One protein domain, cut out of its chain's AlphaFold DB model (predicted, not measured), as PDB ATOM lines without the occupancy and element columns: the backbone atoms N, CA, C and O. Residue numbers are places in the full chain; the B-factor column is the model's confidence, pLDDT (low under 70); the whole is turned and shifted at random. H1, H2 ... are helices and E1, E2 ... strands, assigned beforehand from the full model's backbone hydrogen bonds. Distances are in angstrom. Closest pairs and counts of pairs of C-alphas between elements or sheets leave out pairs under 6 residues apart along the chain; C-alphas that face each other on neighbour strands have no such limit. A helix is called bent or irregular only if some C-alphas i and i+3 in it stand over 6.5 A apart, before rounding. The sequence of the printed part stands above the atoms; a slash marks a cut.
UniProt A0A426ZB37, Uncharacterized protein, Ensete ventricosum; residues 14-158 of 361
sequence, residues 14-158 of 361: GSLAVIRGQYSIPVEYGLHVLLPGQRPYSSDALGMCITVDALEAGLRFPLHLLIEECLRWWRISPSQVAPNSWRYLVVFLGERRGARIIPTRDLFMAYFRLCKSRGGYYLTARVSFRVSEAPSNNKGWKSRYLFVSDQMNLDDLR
ATOM      1  N   GLY A  14     173.339 157.522 156.054       81.06
ATOM      2  CA  GLY A  14     173.943 156.193 156.208       81.06
ATOM      3  C   GLY A  14     173.811 155.299 154.965       81.06
ATOM      4  O   GLY A  14     174.691 154.483 154.696       81.06
ATOM      5  N   SER A  15     172.755 155.474 154.162       86.94
ATOM      6  CA  SER A  15     172.545 154.696 152.930       86.94
ATOM      7  C   SER A  15     173.433 155.146 151.761       86.94
ATOM      8  O   SER A  15     173.684 154.362 150.843       86.94
ATOM      9  N   LEU A  16     173.964 156.375 151.787       89.19
ATOM     10  CA  LEU A  16     174.745 156.932 150.675       89.19
ATOM     11  C   LEU A  16     176.060 156.182 150.436       89.19
ATOM     12  O   LEU A  16     176.445 155.976 149.283       89.19
ATOM     13  N   ALA A  17     176.734 155.736 151.499       87.62
ATOM     14  CA  ALA A  17     177.963 154.949 151.387       87.62
ATOM     15  C   ALA A  17     177.707 153.587 150.717       87.62
ATOM     16  O   ALA A  17     178.471 153.162 149.848       87.62
ATOM     17  N   VAL A  18     176.589 152.941 151.067       88.81
ATOM     18  CA  VAL A  18     176.157 151.671 150.464       88.81
ATOM     19  C   VAL A  18     175.830 151.868 148.986       88.81
ATOM     20  O   VAL A  18     176.352 151.142 148.142       88.81
ATOM     21  N   ILE A  19     175.040 152.898 148.656       87.75
ATOM     22  CA  ILE A  19     174.689 153.252 147.272       87.75
ATOM     23  C   ILE A  19     175.956 153.524 146.450       87.75
ATOM     24  O   ILE A  19     176.093 153.013 145.336       87.75
ATOM     25  N   ARG A  20     176.917 154.281 146.996       88.56
ATOM     26  CA  ARG A  20     178.196 154.562 146.332       88.56
ATOM     27  C   ARG A  20     178.937 153.276 145.972       88.56
ATOM     28  O   ARG A  20     179.332 153.117 144.818       88.56
ATOM     29  N   GLY A  21     179.111 152.372 146.937       83.69
ATOM     30  CA  GLY A  21     179.807 151.101 146.727       83.69
ATOM     31  C   GLY A  21     179.086 150.204 145.721       83.69
ATOM     32  O   GLY A  21     179.699 149.719 144.771       83.69
ATOM     33  N   GLN A  22     177.769 150.051 145.872       85.25
ATOM     34  CA  GLN A  22     176.948 149.176 145.035       85.25
ATOM     35  C   GLN A  22     176.944 149.593 143.558       85.25
ATOM     36  O   GLN A  22     176.983 148.738 142.674       85.25
ATOM     37  N   TYR A  23     176.913 150.898 143.279       82.69
ATOM     38  CA  TYR A  23     176.859 151.422 141.911       82.69
ATOM     39  C   TYR A  23     178.200 151.946 141.394       82.69
ATOM     40  O   TYR A  23     178.244 152.498 140.294       82.69
ATOM     41  N   SER A  24     179.283 151.739 142.152       85.94
ATOM     42  CA  SER A  24     180.642 152.177 141.804       85.94
ATOM     43  C   SER A  24     180.709 153.672 141.459       85.94
ATOM     44  O   SER A  24     181.314 154.056 140.460       85.94
ATOM     45  N   ILE A  25     180.051 154.518 142.261       83.56
ATOM     46  CA  ILE A  25     180.037 155.971 142.041       83.56
ATOM     47  C   ILE A  25     181.395 156.560 142.476       83.56
ATOM     48  O   ILE A  25     181.747 156.420 143.655       83.56
ATOM     49  N   PRO A  26     182.141 157.233 141.577       82.38
ATOM     50  CA  PRO A  26     183.464 157.780 141.887       82.38
ATOM     51  C   PRO A  26     183.441 158.792 143.043       82.38
ATOM     52  O   PRO A  26     182.434 159.479 143.251       82.38
ATOM     53  N   VAL A  27     184.521 158.858 143.832       84.38
ATOM     54  CA  VAL A  27     184.590 159.647 145.084       84.38
ATOM     55  C   VAL A  27     184.474 161.152 144.843       84.38
ATOM     56  O   VAL A  27     184.022 161.880 145.720       84.38
ATOM     57  N   GLU A  28     184.823 161.583 143.634       84.19
ATOM     58  CA  GLU A  28     184.783 162.957 143.138       84.19
ATOM     59  C   GLU A  28     183.346 163.493 143.072       84.19
ATOM     60  O   GLU A  28     183.110 164.693 143.210       84.19
ATOM     61  N   TYR A  29     182.367 162.594 142.929       83.31
ATOM     62  CA  TYR A  29     180.953 162.927 143.015       83.31
ATOM     63  C   TYR A  29     180.503 162.926 144.477       83.31
ATOM     64  O   TYR A  29     180.389 161.868 145.107       83.31
ATOM     65  N   GLY A  30     180.200 164.105 145.018       86.19
ATOM     66  CA  GLY A  30     179.550 164.259 146.319       86.19
ATOM     67  C   GLY A  30     178.106 163.759 146.266       86.19
ATOM     68  O   GLY A  30     177.382 164.059 145.319       86.19
ATOM     69  N   LEU A  31     177.689 162.983 147.269       88.19
ATOM     70  CA  LEU A  31     176.324 162.467 147.388       88.19
ATOM     71  C   LEU A  31     175.656 163.099 148.603       88.19
ATOM     72  O   LEU A  31     176.256 163.112 149.675       88.19
ATOM     73  N   HIS A  32     174.419 163.567 148.439       85.00
ATOM     74  CA  HIS A  32     173.652 164.233 149.495       85.00
ATOM     75  C   HIS A  32     172.201 163.745 149.515       85.00
ATOM     76  O   HIS A  32     171.607 163.474 148.465       85.00
ATOM     77  N   VAL A  33     171.615 163.655 150.707       83.00
ATOM     78  CA  VAL A  33     170.182 163.373 150.890       83.00
ATOM     79  C   VAL A  33     169.354 164.634 150.616       83.00
ATOM     80  O   VAL A  33     169.843 165.754 150.747       83.00
ATOM     81  N   LEU A  34     168.082 164.468 150.232       72.31
ATOM     82  CA  LEU A  34     167.135 165.587 150.183       72.31
ATOM     83  C   LEU A  34     166.947 166.174 151.585       72.31
ATOM     84  O   LEU A  34     166.412 165.503 152.468       72.31
ATOM     85  N   LEU A  35     167.313 167.443 151.767       68.38
ATOM     86  CA  LEU A  35     167.011 168.142 153.013       68.38
ATOM     87  C   LEU A  35     165.490 168.332 153.170       68.38
ATOM     88  O   LEU A  35     164.776 168.474 152.166       68.38
ATOM     89  N   PRO A  36     164.970 168.388 154.410       59.03
ATOM     90  CA  PRO A  36     163.562 168.677 154.662       59.03
ATOM     91  C   PRO A  36     163.107 169.951 153.929       59.03
ATOM     92  O   PRO A  36     163.696 171.017 154.086       59.03
ATOM     93  N   GLY A  37     162.068 169.838 153.095       59.62
ATOM     94  CA  GLY A  37     161.525 170.952 152.304       59.62
ATOM     95  C   GLY A  37     162.142 171.141 150.911       59.62
ATOM     96  O   GLY A  37     161.547 171.836 150.082       59.62
ATOM     97  N   GLN A  38     163.264 170.483 150.595       65.56
ATOM     98  CA  GLN A  38     163.786 170.460 149.229       65.56
ATOM     99  C   GLN A  38     162.891 169.627 148.315       65.56
ATOM    100  O   GLN A  38     162.330 168.597 148.697       65.56
ATOM    101  N   ARG A  39     162.758 170.070 147.063       65.56
ATOM    102  CA  ARG A  39     162.010 169.333 146.043       65.56
ATOM    103  C   ARG A  39     163.003 168.633 145.112       65.56
ATOM    104  O   ARG A  39     163.983 169.258 144.724       65.56
ATOM    105  N   PRO A  40     162.704 167.421 144.608       64.25
ATOM    106  CA  PRO A  40     163.543 166.736 143.610       64.25
ATOM    107  C   PRO A  40     163.814 167.520 142.309       64.25
ATOM    108  O   PRO A  40     164.602 167.091 141.471       64.25
ATOM    109  N   TYR A  41     163.118 168.643 142.108       62.34
ATOM    110  CA  TYR A  41     163.210 169.509 140.931       62.34
ATOM    111  C   TYR A  41     163.465 170.981 141.297       62.34
ATOM    112  O   TYR A  41     163.229 171.848 140.460       62.34
ATOM    113  N   SER A  42     163.825 171.292 142.550       57.62
ATOM    114  CA  SER A  42     164.131 172.674 142.927       57.62
ATOM    115  C   SER A  42     165.480 173.080 142.349       57.62
ATOM    116  O   SER A  42     166.489 172.432 142.620       57.62
ATOM    117  N   SER A  43     165.492 174.189 141.615       56.12
ATOM    118  CA  SER A  43     166.695 174.831 141.074       56.12
ATOM    119  C   SER A  43     167.684 175.271 142.166       56.12
ATOM    120  O   SER A  43     168.841 175.567 141.872       56.12
ATOM    121  N   ASP A  44     167.234 175.325 143.420       56.22
ATOM    122  CA  ASP A  44     167.942 175.934 144.549       56.22
ATOM    123  C   ASP A  44     168.946 174.987 145.230       56.22
ATOM    124  O   ASP A  44     169.729 175.423 146.066       56.22
ATOM    125  N   ALA A  45     168.969 173.700 144.858       55.66
ATOM    126  CA  ALA A  45     169.938 172.738 145.379       55.66
ATOM    127  C   ALA A  45     171.277 172.807 144.614       55.66
ATOM    128  O   ALA A  45     171.303 172.958 143.387       55.66
ATOM    129  N   LEU A  46     172.392 172.685 145.343       57.53
ATOM    130  CA  LEU A  46     173.732 172.487 144.781       57.53
ATOM    131  C   LEU A  46     173.876 171.019 144.349       57.53
ATOM    132  O   LEU A  46     174.200 170.154 145.158       57.53
ATOM    133  N   GLY A  47     173.584 170.729 143.080       69.88
ATOM    134  CA  GLY A  47     173.788 169.408 142.480       69.88
ATOM    135  C   GLY A  47     172.647 168.933 141.581       69.88
ATOM    136  O   GLY A  47     171.575 169.533 141.491       69.88
ATOM    137  N   MET A  48     172.886 167.813 140.904       81.25
ATOM    138  CA  MET A  48     171.940 167.139 140.024       81.25
ATOM    139  C   MET A  48     171.154 166.082 140.804       81.25
ATOM    140  O   MET A  48     171.730 165.161 141.381       81.25
ATOM    141  N   CYS A  49     169.825 166.180 140.805       84.75
ATOM    142  CA  CYS A  49     168.978 165.160 141.419       84.75
ATOM    143  C   CYS A  49     168.896 163.916 140.523       84.75
ATOM    144  O   CYS A  49     168.597 164.021 139.327       84.75
ATOM    145  N   ILE A  50     169.091 162.735 141.109       88.62
ATOM    146  CA  ILE A  50     168.860 161.438 140.467       88.62
ATOM    147  C   ILE A  50     167.988 160.550 141.362       88.62
ATOM    148  O   ILE A  50     167.846 160.795 142.560       88.62
ATOM    149  N   THR A  51     167.391 159.510 140.783       89.06
ATOM    150  CA  THR A  51     166.688 158.472 141.547       89.06
ATOM    151  C   THR A  51     167.571 157.241 141.714       89.06
ATOM    152  O   THR A  51     168.345 156.906 140.816       89.06
ATOM    153  N   VAL A  52     167.414 156.515 142.826       89.25
ATOM    154  CA  VAL A  52     168.065 155.199 142.997       89.25
ATOM    155  C   VAL A  52     167.609 154.239 141.891       89.25
ATOM    156  O   VAL A  52     168.423 153.526 141.315       89.25
ATOM    157  N   ASP A  53     166.342 154.330 141.483       89.06
ATOM    158  CA  ASP A  53     165.777 153.534 140.386       89.06
ATOM    159  C   ASP A  53     166.503 153.762 139.040       89.06
ATOM    160  O   ASP A  53     166.521 152.884 138.177       89.06
ATOM    161  N   ALA A  54     167.103 154.942 138.823       89.25
ATOM    162  CA  ALA A  54     167.913 155.206 137.634       89.25
ATOM    163  C   ALA A  54     169.250 154.453 137.688       89.25
ATOM    164  O   ALA A  54     169.680 153.891 136.678       89.25
ATOM    165  N   LEU A  55     169.881 154.394 138.867       88.38
ATOM    166  CA  LEU A  55     171.096 153.608 139.103       88.38
ATOM    167  C   LEU A  55     170.818 152.108 138.950       88.38
ATOM    168  O   LEU A  55     171.577 151.405 138.280       88.38
ATOM    169  N   GLU A  56     169.700 151.621 139.485       85.62
ATOM    170  CA  GLU A  56     169.237 150.237 139.297       85.62
ATOM    171  C   GLU A  56     168.988 149.911 137.820       85.62
ATOM    172  O   GLU A  56     169.263 148.805 137.356       85.62
ATOM    173  N   ALA A  57     168.519 150.893 137.050       83.62
ATOM    174  CA  ALA A  57     168.284 150.763 135.619       83.62
ATOM    175  C   ALA A  57     169.537 150.943 134.740       83.62
ATOM    176  O   ALA A  57     169.423 150.907 133.513       83.62
ATOM    177  N   GLY A  58     170.716 151.104 135.344       85.06
ATOM    178  CA  GLY A  58     172.002 151.109 134.644       85.06
ATOM    179  C   GLY A  58     172.630 152.484 134.426       85.06
ATOM    180  O   GLY A  58     173.649 152.566 133.745       85.06
ATOM    181  N   LEU A  59     172.086 153.560 135.007       87.81
ATOM    182  CA  LEU A  59     172.778 154.851 135.046       87.81
ATOM    183  C   LEU A  59     174.114 154.709 135.793       87.81
ATOM    184  O   LEU A  59     174.158 154.160 136.897       87.81
ATOM    185  N   ARG A  60     175.206 155.202 135.207       87.69
ATOM    186  CA  ARG A  60     176.560 155.154 135.783       87.69
ATOM    187  C   ARG A  60     177.265 156.497 135.599       87.69
ATOM    188  O   ARG A  60     176.892 157.260 134.711       87.69
ATOM    189  N   PHE A  61     178.260 156.751 136.449       82.44
ATOM    190  CA  PHE A  61     179.082 157.963 136.446       82.44
ATOM    191  C   PHE A  61     180.537 157.647 136.054       82.44
ATOM    192  O   PHE A  61     181.013 156.565 136.409       82.44
ATOM    193  N   PRO A  62     181.249 158.565 135.366       84.06
ATOM    194  CA  PRO A  62     180.738 159.809 134.769       84.06
ATOM    195  C   PRO A  62     179.661 159.534 133.707       84.06
ATOM    196  O   PRO A  62     179.615 158.445 133.128       84.06
ATOM    197  N   LEU A  63     178.749 160.488 133.487       82.44
ATOM    198  CA  LEU A  63     177.698 160.311 132.484       82.44
ATOM    199  C   LEU A  63     178.329 160.208 131.091       82.44
ATOM    200  O   LEU A  63     179.242 160.946 130.734       82.44
ATOM    201  N   HIS A  64     177.828 159.283 130.274       84.38
ATOM    202  CA  HIS A  64     178.286 159.178 128.893       84.38
ATOM    203  C   HIS A  64     177.912 160.456 128.120       84.38
ATOM    204  O   HIS A  64     176.762 160.885 128.187       84.38
ATOM    205  N   LEU A  65     178.832 161.007 127.318       85.69
ATOM    206  CA  LEU A  65     178.651 162.283 126.600       85.69
ATOM    207  C   LEU A  65     177.316 162.384 125.841       85.69
ATOM    208  O   LEU A  65     176.616 163.385 125.949       85.69
ATOM    209  N   LEU A  66     176.915 161.318 125.135       88.00
ATOM    210  CA  LEU A  66     175.608 161.258 124.464       88.00
ATOM    211  C   LEU A  66     174.421 161.433 125.429       88.00
ATOM    212  O   LEU A  66     173.452 162.107 125.096       88.00
ATOM    213  N   ILE A  67     174.470 160.810 126.611       88.56
ATOM    214  CA  ILE A  67     173.397 160.915 127.609       88.56
ATOM    215  C   ILE A  67     173.272 162.370 128.052       88.56
ATOM    216  O   ILE A  67     172.166 162.910 128.058       88.56
ATOM    217  N   GLU A  68     174.394 163.012 128.378       85.88
ATOM    218  CA  GLU A  68     174.397 164.425 128.749       85.88
ATOM    219  C   GLU A  68     173.853 165.306 127.622       85.88
ATOM    220  O   GLU A  68     173.002 166.160 127.864       85.88
ATOM    221  N   GLU A  69     174.294 165.073 126.383       87.62
ATOM    222  CA  GLU A  69     173.827 165.815 125.212       87.62
ATOM    223  C   GLU A  69     172.309 165.676 125.028       87.62
ATOM    224  O   GLU A  69     171.611 166.674 124.838       87.62
ATOM    225  N   CYS A  70     171.767 164.461 125.146       90.00
ATOM    226  CA  CYS A  70     170.333 164.207 125.049       90.00
ATOM    227  C   CYS A  70     169.537 164.913 126.159       90.00
ATOM    228  O   CYS A  70     168.514 165.541 125.876       90.00
ATOM    229  N   LEU A  71     169.996 164.847 127.412       88.31
ATOM    230  CA  LEU A  71     169.327 165.497 128.545       88.31
ATOM    231  C   LEU A  71     169.342 167.024 128.418       88.31
ATOM    232  O   LEU A  71     168.300 167.660 128.604       88.31
ATOM    233  N   ARG A  72     170.488 167.604 128.026       86.25
ATOM    234  CA  ARG A  72     170.618 169.041 127.733       86.25
ATOM    235  C   ARG A  72     169.674 169.456 126.606       86.25
ATOM    236  O   ARG A  72     168.959 170.447 126.740       86.25
ATOM    237  N   TRP A  73     169.624 168.668 125.530       86.38
ATOM    238  CA  TRP A  73     168.759 168.917 124.377       86.38
ATOM    239  C   TRP A  73     167.271 168.920 124.750       86.38
ATOM    240  O   TRP A  73     166.538 169.840 124.386       86.38
ATOM    241  N   TRP A  74     166.809 167.919 125.503       86.62
ATOM    242  CA  TRP A  74     165.408 167.841 125.934       86.62
ATOM    243  C   TRP A  74     165.050 168.791 127.072       86.62
ATOM    244  O   TRP A  74     163.868 168.976 127.364       86.62
ATOM    245  N   ARG A  75     166.058 169.382 127.709       85.25
ATOM    246  CA  ARG A  75     165.927 170.198 128.909       85.25
ATOM    247  C   ARG A  75     165.238 169.466 130.063       85.25
ATOM    248  O   ARG A  75     164.289 169.982 130.659       85.25
ATOM    249  N   ILE A  76     165.702 168.250 130.355       86.50
ATOM    250  CA  ILE A  76     165.171 167.415 131.438       86.50
ATOM    251  C   ILE A  76     166.280 166.981 132.397       86.50
ATOM    252  O   ILE A  76     167.401 166.687 131.989       86.50
ATOM    253  N   SER A  77     165.935 166.887 133.679       85.06
ATOM    254  CA  SER A  77     166.827 166.344 134.708       85.06
ATOM    255  C   SER A  77     166.797 164.807 134.695       85.06
ATOM    256  O   SER A  77     165.727 164.234 134.448       85.06
ATOM    257  N   PRO A  78     167.903 164.104 135.016       87.50
ATOM    258  CA  PRO A  78     167.897 162.646 135.130       87.50
ATOM    259  C   PRO A  78     166.805 162.081 136.046       87.50
ATOM    260  O   PRO A  78     166.192 161.069 135.710       87.50
ATOM    261  N   SER A  79     166.488 162.751 137.162       86.19
ATOM    262  CA  SER A  79     165.410 162.338 138.080       86.19
ATOM    263  C   SER A  79     164.015 162.329 137.435       86.19
ATOM    264  O   SER A  79     163.056 161.759 137.967       86.19
ATOM    265  N   GLN A  80     163.864 162.973 136.275       87.81
ATOM    266  CA  GLN A  80     162.616 163.015 135.524       87.81
ATOM    267  C   GLN A  80     162.468 161.844 134.546       87.81
ATOM    268  O   GLN A  80     161.357 161.639 134.054       87.81
ATOM    269  N   VAL A  81     163.533 161.083 134.284       90.81
ATOM    270  CA  VAL A  81     163.579 160.005 133.289       90.81
ATOM    271  C   VAL A  81     163.198 158.666 133.921       90.81
ATOM    272  O   VAL A  81     163.773 158.248 134.923       90.81
ATOM    273  N   ALA A  82     162.223 157.975 133.326       91.12
ATOM    274  CA  ALA A  82     161.745 156.682 133.809       91.12
ATOM    275  C   ALA A  82     162.828 155.589 133.743       91.12
ATOM    276  O   ALA A  82     163.532 155.534 132.734       91.12
ATOM    277  N   PRO A  83     162.896 154.655 134.717       89.81
ATOM    278  CA  PRO A  83     163.880 153.567 134.766       89.81
ATOM    279  C   PRO A  83     164.043 152.810 133.445       89.81
ATOM    280  O   PRO A  83     165.148 152.669 132.933       89.81
ATOM    281  N   ASN A  84     162.946 152.415 132.794       87.44
ATOM    282  CA  ASN A  84     163.031 151.712 131.505       87.44
ATOM    283  C   ASN A  84     163.708 152.534 130.396       87.44
ATOM    284  O   ASN A  84     164.294 151.969 129.481       87.44
ATOM    285  N   SER A  85     163.675 153.859 130.483       90.44
ATOM    286  CA  SER A  85     164.356 154.744 129.534       90.44
ATOM    287  C   SER A  85     165.867 154.726 129.722       90.44
ATOM    288  O   SER A  85     166.598 154.747 128.738       90.44
ATOM    289  N   TRP A  86     166.340 154.613 130.964       91.12
ATOM    290  CA  TRP A  86     167.757 154.387 131.242       91.12
ATOM    291  C   TRP A  86     168.236 153.069 130.642       91.12
ATOM    292  O   TRP A  86     169.266 153.052 129.975       91.12
ATOM    293  N   ARG A  87     167.431 152.002 130.749       87.12
ATOM    294  CA  ARG A  87     167.732 150.720 130.092       87.12
ATOM    295  C   ARG A  87     167.879 150.874 128.576       87.12
ATOM    296  O   ARG A  87     168.856 150.390 128.015       87.12
ATOM    297  N   TYR A  88     166.972 151.602 127.913       86.19
ATOM    298  CA  TYR A  88     167.093 151.888 126.474       86.19
ATOM    299  C   TYR A  88     168.384 152.637 126.120       86.19
ATOM    300  O   TYR A  88     169.052 152.268 125.156       86.19
ATOM    301  N   LEU A  89     168.754 153.657 126.902       88.31
ATOM    302  CA  LEU A  89     169.996 154.414 126.703       88.31
ATOM    303  C   LEU A  89     171.232 153.511 126.815       88.31
ATOM    304  O   LEU A  89     172.096 153.546 125.942       88.31
ATOM    305  N   VAL A  90     171.298 152.680 127.858       85.25
ATOM    306  CA  VAL A  90     172.431 151.778 128.107       85.25
ATOM    307  C   VAL A  90     172.562 150.730 127.000       85.25
ATOM    308  O   VAL A  90     173.658 150.542 126.472       85.25
ATOM    309  N   VAL A  91     171.456 150.091 126.599       85.00
ATOM    310  CA  VAL A  91     171.473 149.093 125.515       85.00
ATOM    311  C   VAL A  91     171.896 149.739 124.196       85.00
ATOM    312  O   VAL A  91     172.746 149.192 123.497       85.00
ATOM    313  N   PHE A  92     171.391 150.935 123.880       86.06
ATOM    314  CA  PHE A  92     171.771 151.639 122.653       86.06
ATOM    315  C   PHE A  92     173.268 151.950 122.607       86.06
ATOM    316  O   PHE A  92     173.918 151.712 121.591       86.06
ATOM    317  N   LEU A  93     173.832 152.454 123.706       85.81
ATOM    318  CA  LEU A  93     175.267 152.720 123.799       85.81
ATOM    319  C   LEU A  93     176.095 151.439 123.627       85.81
ATOM    320  O   LEU A  93     177.105 151.454 122.918       85.81
ATOM    321  N   GLY A  94     175.646 150.332 124.223       80.94
ATOM    322  CA  GLY A  94     176.264 149.017 124.061       80.94
ATOM    323  C   GLY A  94     176.279 148.547 122.603       80.94
ATOM    324  O   GLY A  94     177.340 148.194 122.083       80.94
ATOM    325  N   GLU A  95     175.135 148.609 121.917       78.25
ATOM    326  CA  GLU A  95     175.008 148.195 120.513       78.25
ATOM    327  C   GLU A  95     175.902 149.013 119.572       78.25
ATOM    328  O   GLU A  95     176.593 148.452 118.719       78.25
ATOM    329  N   ARG A  96     175.944 150.344 119.730       81.75
ATOM    330  CA  ARG A  96     176.749 151.213 118.852       81.75
ATOM    331  C   ARG A  96     178.241 151.005 119.024       81.75
ATOM    332  O   ARG A  96     178.963 150.977 118.028       81.75
ATOM    333  N   ARG A  97     178.697 150.784 120.257       70.19
ATOM    334  CA  ARG A  97     180.099 150.461 120.537       70.19
ATOM    335  C   ARG A  97     180.507 149.141 119.885       70.19
ATOM    336  O   ARG A  97     181.581 149.074 119.293       70.19
ATOM    337  N   GLY A  98     179.632 148.132 119.933       68.50
ATOM    338  CA  GLY A  98     179.823 146.858 119.232       68.50
ATOM    339  C   GLY A  98     179.895 147.024 117.712       68.50
ATOM    340  O   GLY A  98     180.747 146.423 117.065       68.50
ATOM    341  N   ALA A  99     179.072 147.914 117.154       71.88
ATOM    342  CA  ALA A  99     179.083 148.260 115.734       71.88
ATOM    343  C   ALA A  99     180.208 149.238 115.328       71.88
ATOM    344  O   ALA A  99     180.288 149.609 114.161       71.88
ATOM    345  N   ARG A 100     181.054 149.691 116.272       73.44
ATOM    346  CA  ARG A 100     182.046 150.771 116.079       73.44
ATOM    347  C   ARG A 100     181.447 152.060 115.489       73.44
ATOM    348  O   ARG A 100     182.152 152.853 114.874       73.44
ATOM    349  N   ILE A 101     180.152 152.284 115.703       76.62
ATOM    350  CA  ILE A 101     179.456 153.503 115.296       76.62
ATOM    351  C   ILE A 101     179.570 154.495 116.445       76.62
ATOM    352  O   ILE A 101     179.215 154.169 117.578       76.62
ATOM    353  N   ILE A 102     180.027 155.714 116.160       83.75
ATOM    354  CA  ILE A 102     180.018 156.792 117.151       83.75
ATOM    355  C   ILE A 102     178.549 157.097 117.481       83.75
ATOM    356  O   ILE A 102     177.792 157.487 116.586       83.75
ATOM    357  N   PRO A 103     178.106 156.890 118.732       84.00
ATOM    358  CA  PRO A 103     176.724 157.139 119.095       84.00
ATOM    359  C   PRO A 103     176.493 158.656 119.139       84.00
ATOM    360  O   PRO A 103     176.929 159.331 120.067       84.00
ATOM    361  N   THR A 104     175.821 159.195 118.121       86.38
ATOM    362  CA  THR A 104     175.455 160.617 118.037       86.38
ATOM    363  C   THR A 104     174.022 160.849 118.504       86.38
ATOM    364  O   THR A 104     173.182 159.943 118.455       86.38
ATOM    365  N   ARG A 105     173.711 162.083 118.920       89.06
ATOM    366  CA  ARG A 105     172.345 162.488 119.277       89.06
ATOM    367  C   ARG A 105     171.365 162.221 118.145       89.06
ATOM    368  O   ARG A 105     170.304 161.660 118.394       89.06
ATOM    369  N   ASP A 106     171.708 162.566 116.910       87.62
ATOM    370  CA  ASP A 106     170.787 162.412 115.781       87.62
ATOM    371  C   ASP A 106     170.505 160.935 115.480       87.62
ATOM    372  O   ASP A 106     169.349 160.557 115.274       87.62
ATOM    373  N   LEU A 107     171.528 160.075 115.579       86.94
ATOM    374  CA  LEU A 107     171.340 158.630 115.503       86.94
ATOM    375  C   LEU A 107     170.439 158.147 116.640       86.94
ATOM    376  O   LEU A 107     169.497 157.403 116.401       86.94
ATOM    377  N   PHE A 108     170.660 158.601 117.870       89.19
ATOM    378  CA  PHE A 108     169.795 158.246 118.991       89.19
ATOM    379  C   PHE A 108     168.327 158.655 118.749       89.19
ATOM    380  O   PHE A 108     167.414 157.849 118.943       89.19
ATOM    381  N   MET A 109     168.079 159.872 118.253       88.06
ATOM    382  CA  MET A 109     166.726 160.365 117.946       88.06
ATOM    383  C   MET A 109     166.066 159.624 116.770       88.06
ATOM    384  O   MET A 109     164.834 159.614 116.659       88.06
ATOM    385  N   ALA A 110     166.857 158.985 115.901       87.88
ATOM    386  CA  ALA A 110     166.356 158.098 114.856       87.88
ATOM    387  C   ALA A 110     165.840 156.760 115.413       87.88
ATOM    388  O   ALA A 110     164.973 156.151 114.792       87.88
ATOM    389  N   TYR A 111     166.311 156.331 116.589       87.12
ATOM    390  CA  TYR A 111     165.886 155.085 117.241       87.12
ATOM    391  C   TYR A 111     164.856 155.296 118.342       87.12
ATOM    392  O   TYR A 111     164.042 154.409 118.575       87.12
ATOM    393  N   PHE A 112     164.839 156.452 119.004       90.75
ATOM    394  CA  PHE A 112     163.946 156.680 120.138       90.75
ATOM    395  C   PHE A 112     163.150 157.968 120.023       90.75
ATOM    396  O   PHE A 112     163.524 158.939 119.367       90.75
ATOM    397  N   ARG A 113     162.004 157.976 120.698       90.88
ATOM    398  CA  ARG A 113     161.177 159.159 120.901       90.88
ATOM    399  C   ARG A 113     160.980 159.379 122.392       90.88
ATOM    400  O   ARG A 113     160.541 158.472 123.098       90.88
ATOM    401  N   LEU A 114     161.265 160.598 122.846       92.56
ATOM    402  CA  LEU A 114     160.923 161.032 124.192       92.56
ATOM    403  C   LEU A 114     159.426 161.345 124.271       92.56
ATOM    404  O   LEU A 114     158.895 162.132 123.487       92.56
ATOM    405  N   CYS A 115     158.757 160.744 125.242       91.50
ATOM    406  CA  CYS A 115     157.348 160.935 125.527       91.50
ATOM    407  C   CYS A 115     157.177 161.490 126.945       91.50
ATOM    408  O   CYS A 115     157.902 161.125 127.871       91.50
ATOM    409  N   LYS A 116     156.191 162.375 127.127       90.12
ATOM    410  CA  LYS A 116     155.826 162.927 128.437       90.12
ATOM    411  C   LYS A 116     154.673 162.119 129.028       90.12
ATOM    412  O   LYS A 116     153.715 161.783 128.339       90.12
ATOM    413  N   SER A 117     154.762 161.834 130.317       84.56
ATOM    414  CA  SER A 117     153.703 161.236 131.131       84.56
ATOM    415  C   SER A 117     153.389 162.138 132.324       84.56
ATOM    416  O   SER A 117     154.130 163.079 132.619       84.56
ATOM    417  N   ARG A 118     152.324 161.820 133.071       77.94
ATOM    418  CA  ARG A 118     151.975 162.523 134.319       77.94
ATOM    419  C   ARG A 118     153.113 162.491 135.351       77.94
ATOM    420  O   ARG A 118     153.239 163.414 136.150       77.94
ATOM    421  N   GLY A 119     153.927 161.436 135.323       76.50
ATOM    422  CA  GLY A 119     154.988 161.188 136.294       76.50
ATOM    423  C   GLY A 119     156.382 161.616 135.851       76.50
ATOM    424  O   GLY A 119     157.274 161.583 136.681       76.50
ATOM    425  N   GLY A 120     156.610 162.020 134.599       87.19
ATOM    426  CA  GLY A 120     157.952 162.300 134.070       87.19
ATOM    427  C   GLY A 120     158.075 161.964 132.588       87.19
ATOM    428  O   GLY A 120     157.066 161.885 131.885       87.19
ATOM    429  N   TYR A 121     159.296 161.733 132.121       91.25
ATOM    430  CA  TYR A 121     159.591 161.413 130.729       91.25
ATOM    431  C   TYR A 121     159.974 159.950 130.563       91.25
ATOM    432  O   TYR A 121     160.589 159.352 131.445       91.25
ATOM    433  N   TYR A 122     159.612 159.374 129.423       91.81
ATOM    434  CA  TYR A 122     160.003 158.021 129.065       91.81
ATOM    435  C   TYR A 122     160.362 157.912 127.588       91.81
ATOM    436  O   TYR A 122     159.881 158.690 126.765       91.81
ATOM    437  N   LEU A 123     161.213 156.949 127.252       91.56
ATOM    438  CA  LEU A 123     161.586 156.652 125.876       91.56
ATOM    439  C   LEU A 123     160.696 155.559 125.298       91.56
ATOM    440  O   LEU A 123     160.365 154.576 125.960       91.56
ATOM    441  N   THR A 124     160.348 155.735 124.030       88.75
ATOM    442  CA  THR A 124     159.730 154.709 123.195       88.75
ATOM    443  C   THR A 124     160.659 154.406 122.031       88.75
ATOM    444  O   THR A 124     161.172 155.323 121.385       88.75
ATOM    445  N   ALA A 125     160.907 153.122 121.787       84.25
ATOM    446  CA  ALA A 125     161.653 152.673 120.624       84.25
ATOM    447  C   ALA A 125     160.837 152.912 119.349       84.25
ATOM    448  O   ALA A 125     159.646 152.600 119.283       84.25
ATOM    449  N   ARG A 126     161.487 153.454 118.323       78.62
ATOM    450  CA  ARG A 126     161.005 153.386 116.947       78.62
ATOM    451  C   ARG A 126     161.228 151.955 116.449       78.62
ATOM    452  O   ARG A 126     162.098 151.244 116.953       78.62
ATOM    453  N   VAL A 127     160.355 151.515 115.544       56.00
ATOM    454  CA  VAL A 127     160.260 150.126 115.066       56.00
ATOM    455  C   VAL A 127     161.663 149.577 114.780       56.00
ATOM    456  O   VAL A 127     162.360 150.196 113.989       56.00
ATOM    457  N   SER A 128     162.027 148.459 115.433       63.03
ATOM    458  CA  SER A 128     163.283 147.674 115.337       63.03
ATOM    459  C   SER A 128     164.227 147.673 116.550       63.03
ATOM    460  O   SER A 128     165.124 146.834 116.573       63.03
ATOM    461  N   PHE A 129     164.044 148.518 117.572       67.31
ATOM    462  CA  PHE A 129     164.879 148.454 118.787       67.31
ATOM    463  C   PHE A 129     164.171 147.686 119.912       67.31
ATOM    464  O   PHE A 129     163.196 148.176 120.486       67.31
ATOM    465  N   ARG A 130     164.630 146.466 120.222       63.50
ATOM    466  CA  ARG A 130     164.042 145.616 121.272       63.50
ATOM    467  C   ARG A 130     164.956 145.554 122.489       63.50
ATOM    468  O   ARG A 130     166.079 145.086 122.396       63.50
ATOM    469  N   VAL A 131     164.426 145.957 123.640       62.47
ATOM    470  CA  VAL A 131     165.034 145.680 124.946       62.47
ATOM    471  C   VAL A 131     164.231 144.560 125.591       62.47
ATOM    472  O   VAL A 131     163.093 144.769 126.013       62.47
ATOM    473  N   SER A 132     164.803 143.360 125.605       54.00
ATOM    474  CA  SER A 132     164.242 142.207 126.311       54.00
ATOM    475  C   SER A 132     164.428 142.377 127.826       54.00
ATOM    476  O   SER A 132     165.358 143.051 128.257       54.00
ATOM    477  N   GLU A 133     163.538 141.783 128.627       55.88
ATOM    478  CA  GLU A 133     163.626 141.700 130.104       55.88
ATOM    479  C   GLU A 133     163.342 142.981 130.921       55.88
ATOM    480  O   GLU A 133     163.504 142.989 132.142       55.88
ATOM    481  N   ALA A 134     162.834 144.060 130.316       59.41
ATOM    482  CA  ALA A 134     162.371 145.211 131.098       59.41
ATOM    483  C   ALA A 134     161.000 144.930 131.770       59.41
ATOM    484  O   ALA A 134     160.074 144.477 131.090       59.41
ATOM    485  N   PRO A 135     160.806 145.260 133.065       63.72
ATOM    486  CA  PRO A 135     159.501 145.252 133.718       63.72
ATOM    487  C   PRO A 135     158.475 146.063 132.919       63.72
ATOM    488  O   PRO A 135     158.754 147.186 132.481       63.72
ATOM    489  N   SER A 136     157.268 145.515 132.755       65.75
ATOM    490  CA  SER A 136     156.189 146.139 131.973       65.75
ATOM    491  C   SER A 136     155.665 147.438 132.596       65.75
ATOM    492  O   SER A 136     155.111 148.287 131.897       65.75
ATOM    493  N   ASN A 137     155.870 147.629 133.900       68.31
ATOM    494  CA  ASN A 137     155.668 148.893 134.594       68.31
ATOM    495  C   ASN A 137     156.706 149.061 135.713       68.31
ATOM    496  O   ASN A 137     157.262 148.087 136.208       68.31
ATOM    497  N   ASN A 138     156.954 150.311 136.105       70.75
ATOM    498  CA  ASN A 138     157.833 150.655 137.225       70.75
ATOM    499  C   ASN A 138     156.991 151.288 138.334       70.75
ATOM    500  O   ASN A 138     157.143 152.470 138.626       70.75
ATOM    501  N   LYS A 139     155.994 150.580 138.874       73.81
ATOM    502  CA  LYS A 139     155.140 151.153 139.928       73.81
ATOM    503  C   LYS A 139     156.002 151.547 141.137       73.81
ATOM    504  O   LYS A 139     156.859 150.780 141.543       73.81
ATOM    505  N   GLY A 140     155.777 152.741 141.689       72.12
ATOM    506  CA  GLY A 140     156.528 153.233 142.852       72.12
ATOM    507  C   GLY A 140     157.864 153.916 142.538       72.12
ATOM    508  O   GLY A 140     158.442 154.500 143.448       72.12
ATOM    509  N   TRP A 141     158.320 153.934 141.273       78.38
ATOM    510  CA  TRP A 141     159.509 154.714 140.900       78.38
ATOM    511  C   TRP A 141     159.322 156.182 141.284       78.38
ATOM    512  O   TRP A 141     158.214 156.704 141.122       78.38
ATOM    513  N   LYS A 142     160.401 156.836 141.741       77.50
ATOM    514  CA  LYS A 142     160.406 158.172 142.386       77.50
ATOM    515  C   LYS A 142     160.113 158.205 143.887       77.50
ATOM    516  O   LYS A 142     159.758 159.264 144.404       77.50
ATOM    517  N   SER A 143     160.276 157.096 144.596       81.12
ATOM    518  CA  SER A 143     160.273 157.093 146.064       81.12
ATOM    519  C   SER A 143     161.622 157.534 146.648       81.12
ATOM    520  O   SER A 143     161.658 158.186 147.688       81.12
ATOM    521  N   ARG A 144     162.730 157.226 145.957       86.56
ATOM    522  CA  ARG A 144     164.100 157.366 146.478       86.56
ATOM    523  C   ARG A 144     164.943 158.286 145.606       86.56
ATOM    524  O   ARG A 144     165.312 157.928 144.484       86.56
ATOM    525  N   TYR A 145     165.256 159.463 146.136       86.44
ATOM    526  CA  TYR A 145     166.063 160.479 145.468       86.44
ATOM    527  C   TYR A 145     167.350 160.755 146.234       86.44
ATOM    528  O   TYR A 145     167.377 160.685 147.459       86.44
ATOM    529  N   LEU A 146     168.382 161.136 145.493       87.56
ATOM    530  CA  LEU A 146     169.628 161.660 146.033       87.56
ATOM    531  C   LEU A 146     170.156 162.780 145.131       87.56
ATOM    532  O   LEU A 146     169.828 162.845 143.940       87.56
ATOM    533  N   PHE A 147     170.958 163.668 145.701       86.88
ATOM    534  CA  PHE A 147     171.658 164.713 144.970       86.88
ATOM    535  C   PHE A 147     173.101 164.304 144.721       86.88
ATOM    536  O   PHE A 147     173.783 163.822 145.621       86.88
ATOM    537  N   VAL A 148     173.548 164.515 143.488       84.44
ATOM    538  CA  VAL A 148     174.929 164.313 143.063       84.44
ATOM    539  C   VAL A 148     175.529 165.675 142.742       84.44
ATOM    540  O   VAL A 148     175.073 166.352 141.821       84.44
ATOM    541  N   SER A 149     176.532 166.092 143.502       80.00
ATOM    542  CA  SER A 149     177.326 167.290 143.228       80.00
ATOM    543  C   SER A 149     178.656 166.876 142.602       80.00
ATOM    544  O   SER A 149     179.370 166.065 143.187       80.00
ATOM    545  N   ASP A 150     178.991 167.427 141.440       68.31
ATOM    546  CA  ASP A 150     180.319 167.285 140.834       68.31
ATOM    547  C   ASP A 150     181.181 168.499 141.222       68.31
ATOM    548  O   ASP A 150     180.661 169.612 141.321       68.31
ATOM    549  N   GLN A 151     182.485 168.303 141.437       51.78
ATOM    550  CA  GLN A 151     183.450 169.409 141.481       51.78
ATOM    551  C   GLN A 151     183.657 170.038 140.090       51.78
ATOM    552  O   GLN A 151     184.076 171.191 139.994       51.78
ATOM    553  N   MET A 152     183.320 169.324 139.012       50.12
ATOM    554  CA  MET A 152     183.329 169.807 137.633       50.12
ATOM    555  C   MET A 152     181.905 170.009 137.091       50.12
ATOM    556  O   MET A 152     181.276 169.121 136.537       50.12
ATOM    557  N   ASN A 153     181.400 171.230 137.254       55.25
ATOM    558  CA  ASN A 153     180.392 171.898 136.419       55.25
ATOM    559  C   ASN A 153     179.307 171.017 135.733       55.25
ATOM    560  O   ASN A 153     179.236 170.910 134.509       55.25
ATOM    561  N   LEU A 154     178.391 170.454 136.534       55.03
ATOM    562  CA  LEU A 154     177.081 169.934 136.089       55.03
ATOM    563  C   LEU A 154     175.960 170.995 136.191       55.03
ATOM    564  O   LEU A 154     174.770 170.663 136.116       55.03
ATOM    565  N   ASP A 155     176.314 172.275 136.358       56.88
ATOM    566  CA  ASP A 155     175.367 173.368 136.624       56.88
ATOM    567  C   ASP A 155     174.347 173.593 135.494       56.88
ATOM    568  O   ASP A 155     173.254 174.116 135.728       56.88
ATOM    569  N   ASP A 156     174.633 173.134 134.277       57.50
ATOM    570  CA  ASP A 156     173.701 173.238 133.150       57.50
ATOM    571  C   ASP A 156     172.518 172.257 133.246       57.50
ATOM    572  O   ASP A 156     171.411 172.577 132.805       57.50
ATOM    573  N   LEU A 157     172.703 171.081 133.866       55.91
ATOM    574  CA  LEU A 157     171.616 170.115 134.120       55.91
ATOM    575  C   LEU A 157     170.787 170.481 135.367       55.91
ATOM    576  O   LEU A 157     169.694 169.945 135.571       55.91
ATOM    577  N   ARG A 158     171.287 171.416 136.188       56.66
ATOM    578  CA  ARG A 158     170.664 171.911 137.428       56.66
ATOM    579  C   ARG A 158     169.466 172.830 137.170       56.66
ATOM    580  O   ARG A 158     168.470 172.767 137.885       56.66
TER     581      ARG A 158
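This is residues 14 to 158 of the 361 residues of an uncharacterized protein of Ensete ventricosum (UniProt A0A426ZB37). Two small sheets lie toward opposite ends of the domain: a three-stranded sheet of E1, E5 and E2, with H1 and H6 at its margins, and a hairpin of E3 and E4, with H4 packed on it chiefly at E4. H2 lies between, next to the start of H4, H5 leads straight into E3 of the hairpin, H3 lies between H5 and H6, touching each of them by a thin margin, and the long link of residues 126 to 144 leads back from E4 to E5. The 145 printed residues hold six named helices and five named strands, in the order H1 E1 E2 H2 H3 H4 H5 E3 E4 E5 H6; both sheets are antiparallel and the class is mixed, helices and strands. The whole is compact, with a radius of gyration of the C-alphas of 15.1 A and spans of 44 by 31 by 27 A.

H1, residues 14 to 23, begins at C-alpha 14 (173.943, 156.193, 156.208) and is 15.4 A long; it is neither bent nor irregular, but only just: C-alphas 14 and 17 are 6.4 A apart. E1 is residues 29 to 32, E2 48 to 51, H2 52 to 56 and H3 65 to 74, 14.4 A. H4, residues 83 to 98, is the longest helix, 23.2 A, from C-alpha 83 (163.880, 153.567, 134.766). H5 is residues 105 to 111, E3 112 to 117, 15.7 A, E4 120 to 125, 16.9 A, and E5 145 to 150, 16.5 A. H6, residues 155 to 158, ends at C-alpha 158 (170.664, 171.911, 137.428).

E5 is the inner strand between E1 and E2, with N 30 and O 149 at 2.8 A and N 50 and O 146 at 2.9 A. H1 only grazes this sheet with residues 16 to 20, and H6 with residues 155 to 158. H2 touches H4, and H4 does so with its residues 83 to 86 alone; the closest C-alphas, of Ala 54 and Pro 83, are 5.2 A apart. The closest C-alphas of H4 and E4, those of Ser 85 and Leu 123, are 5.0 A apart. In the hairpin E3 and E4, N 115 and O 122 are 2.8 A apart. H3 only just touches H5, about perpendicular at 79 degrees, with 3 pairs of C-alphas within 8 A; the closest are those of Leu 66 and Arg 105, 6.3 A. H3 also only just touches H6, with 3 such pairs, the closest being Arg 72 and Leu 157, 6.6 A. Every O i to N i+4 pair is within hydrogen-bond range in H2, H3, H4 and H5, and 5 of 6 in H1; H6 is too short for one.

The C-alphas farthest apart, of Pro 36 and Ala 99, are 46.6 A apart. The printed part has no cut; the links E1 to E2 and E4 to E5 are long. Mean pLDDT of the printed part is 79.4, with residues 35 to 47, 98, 127 to 137 and 150 to 158 under 70.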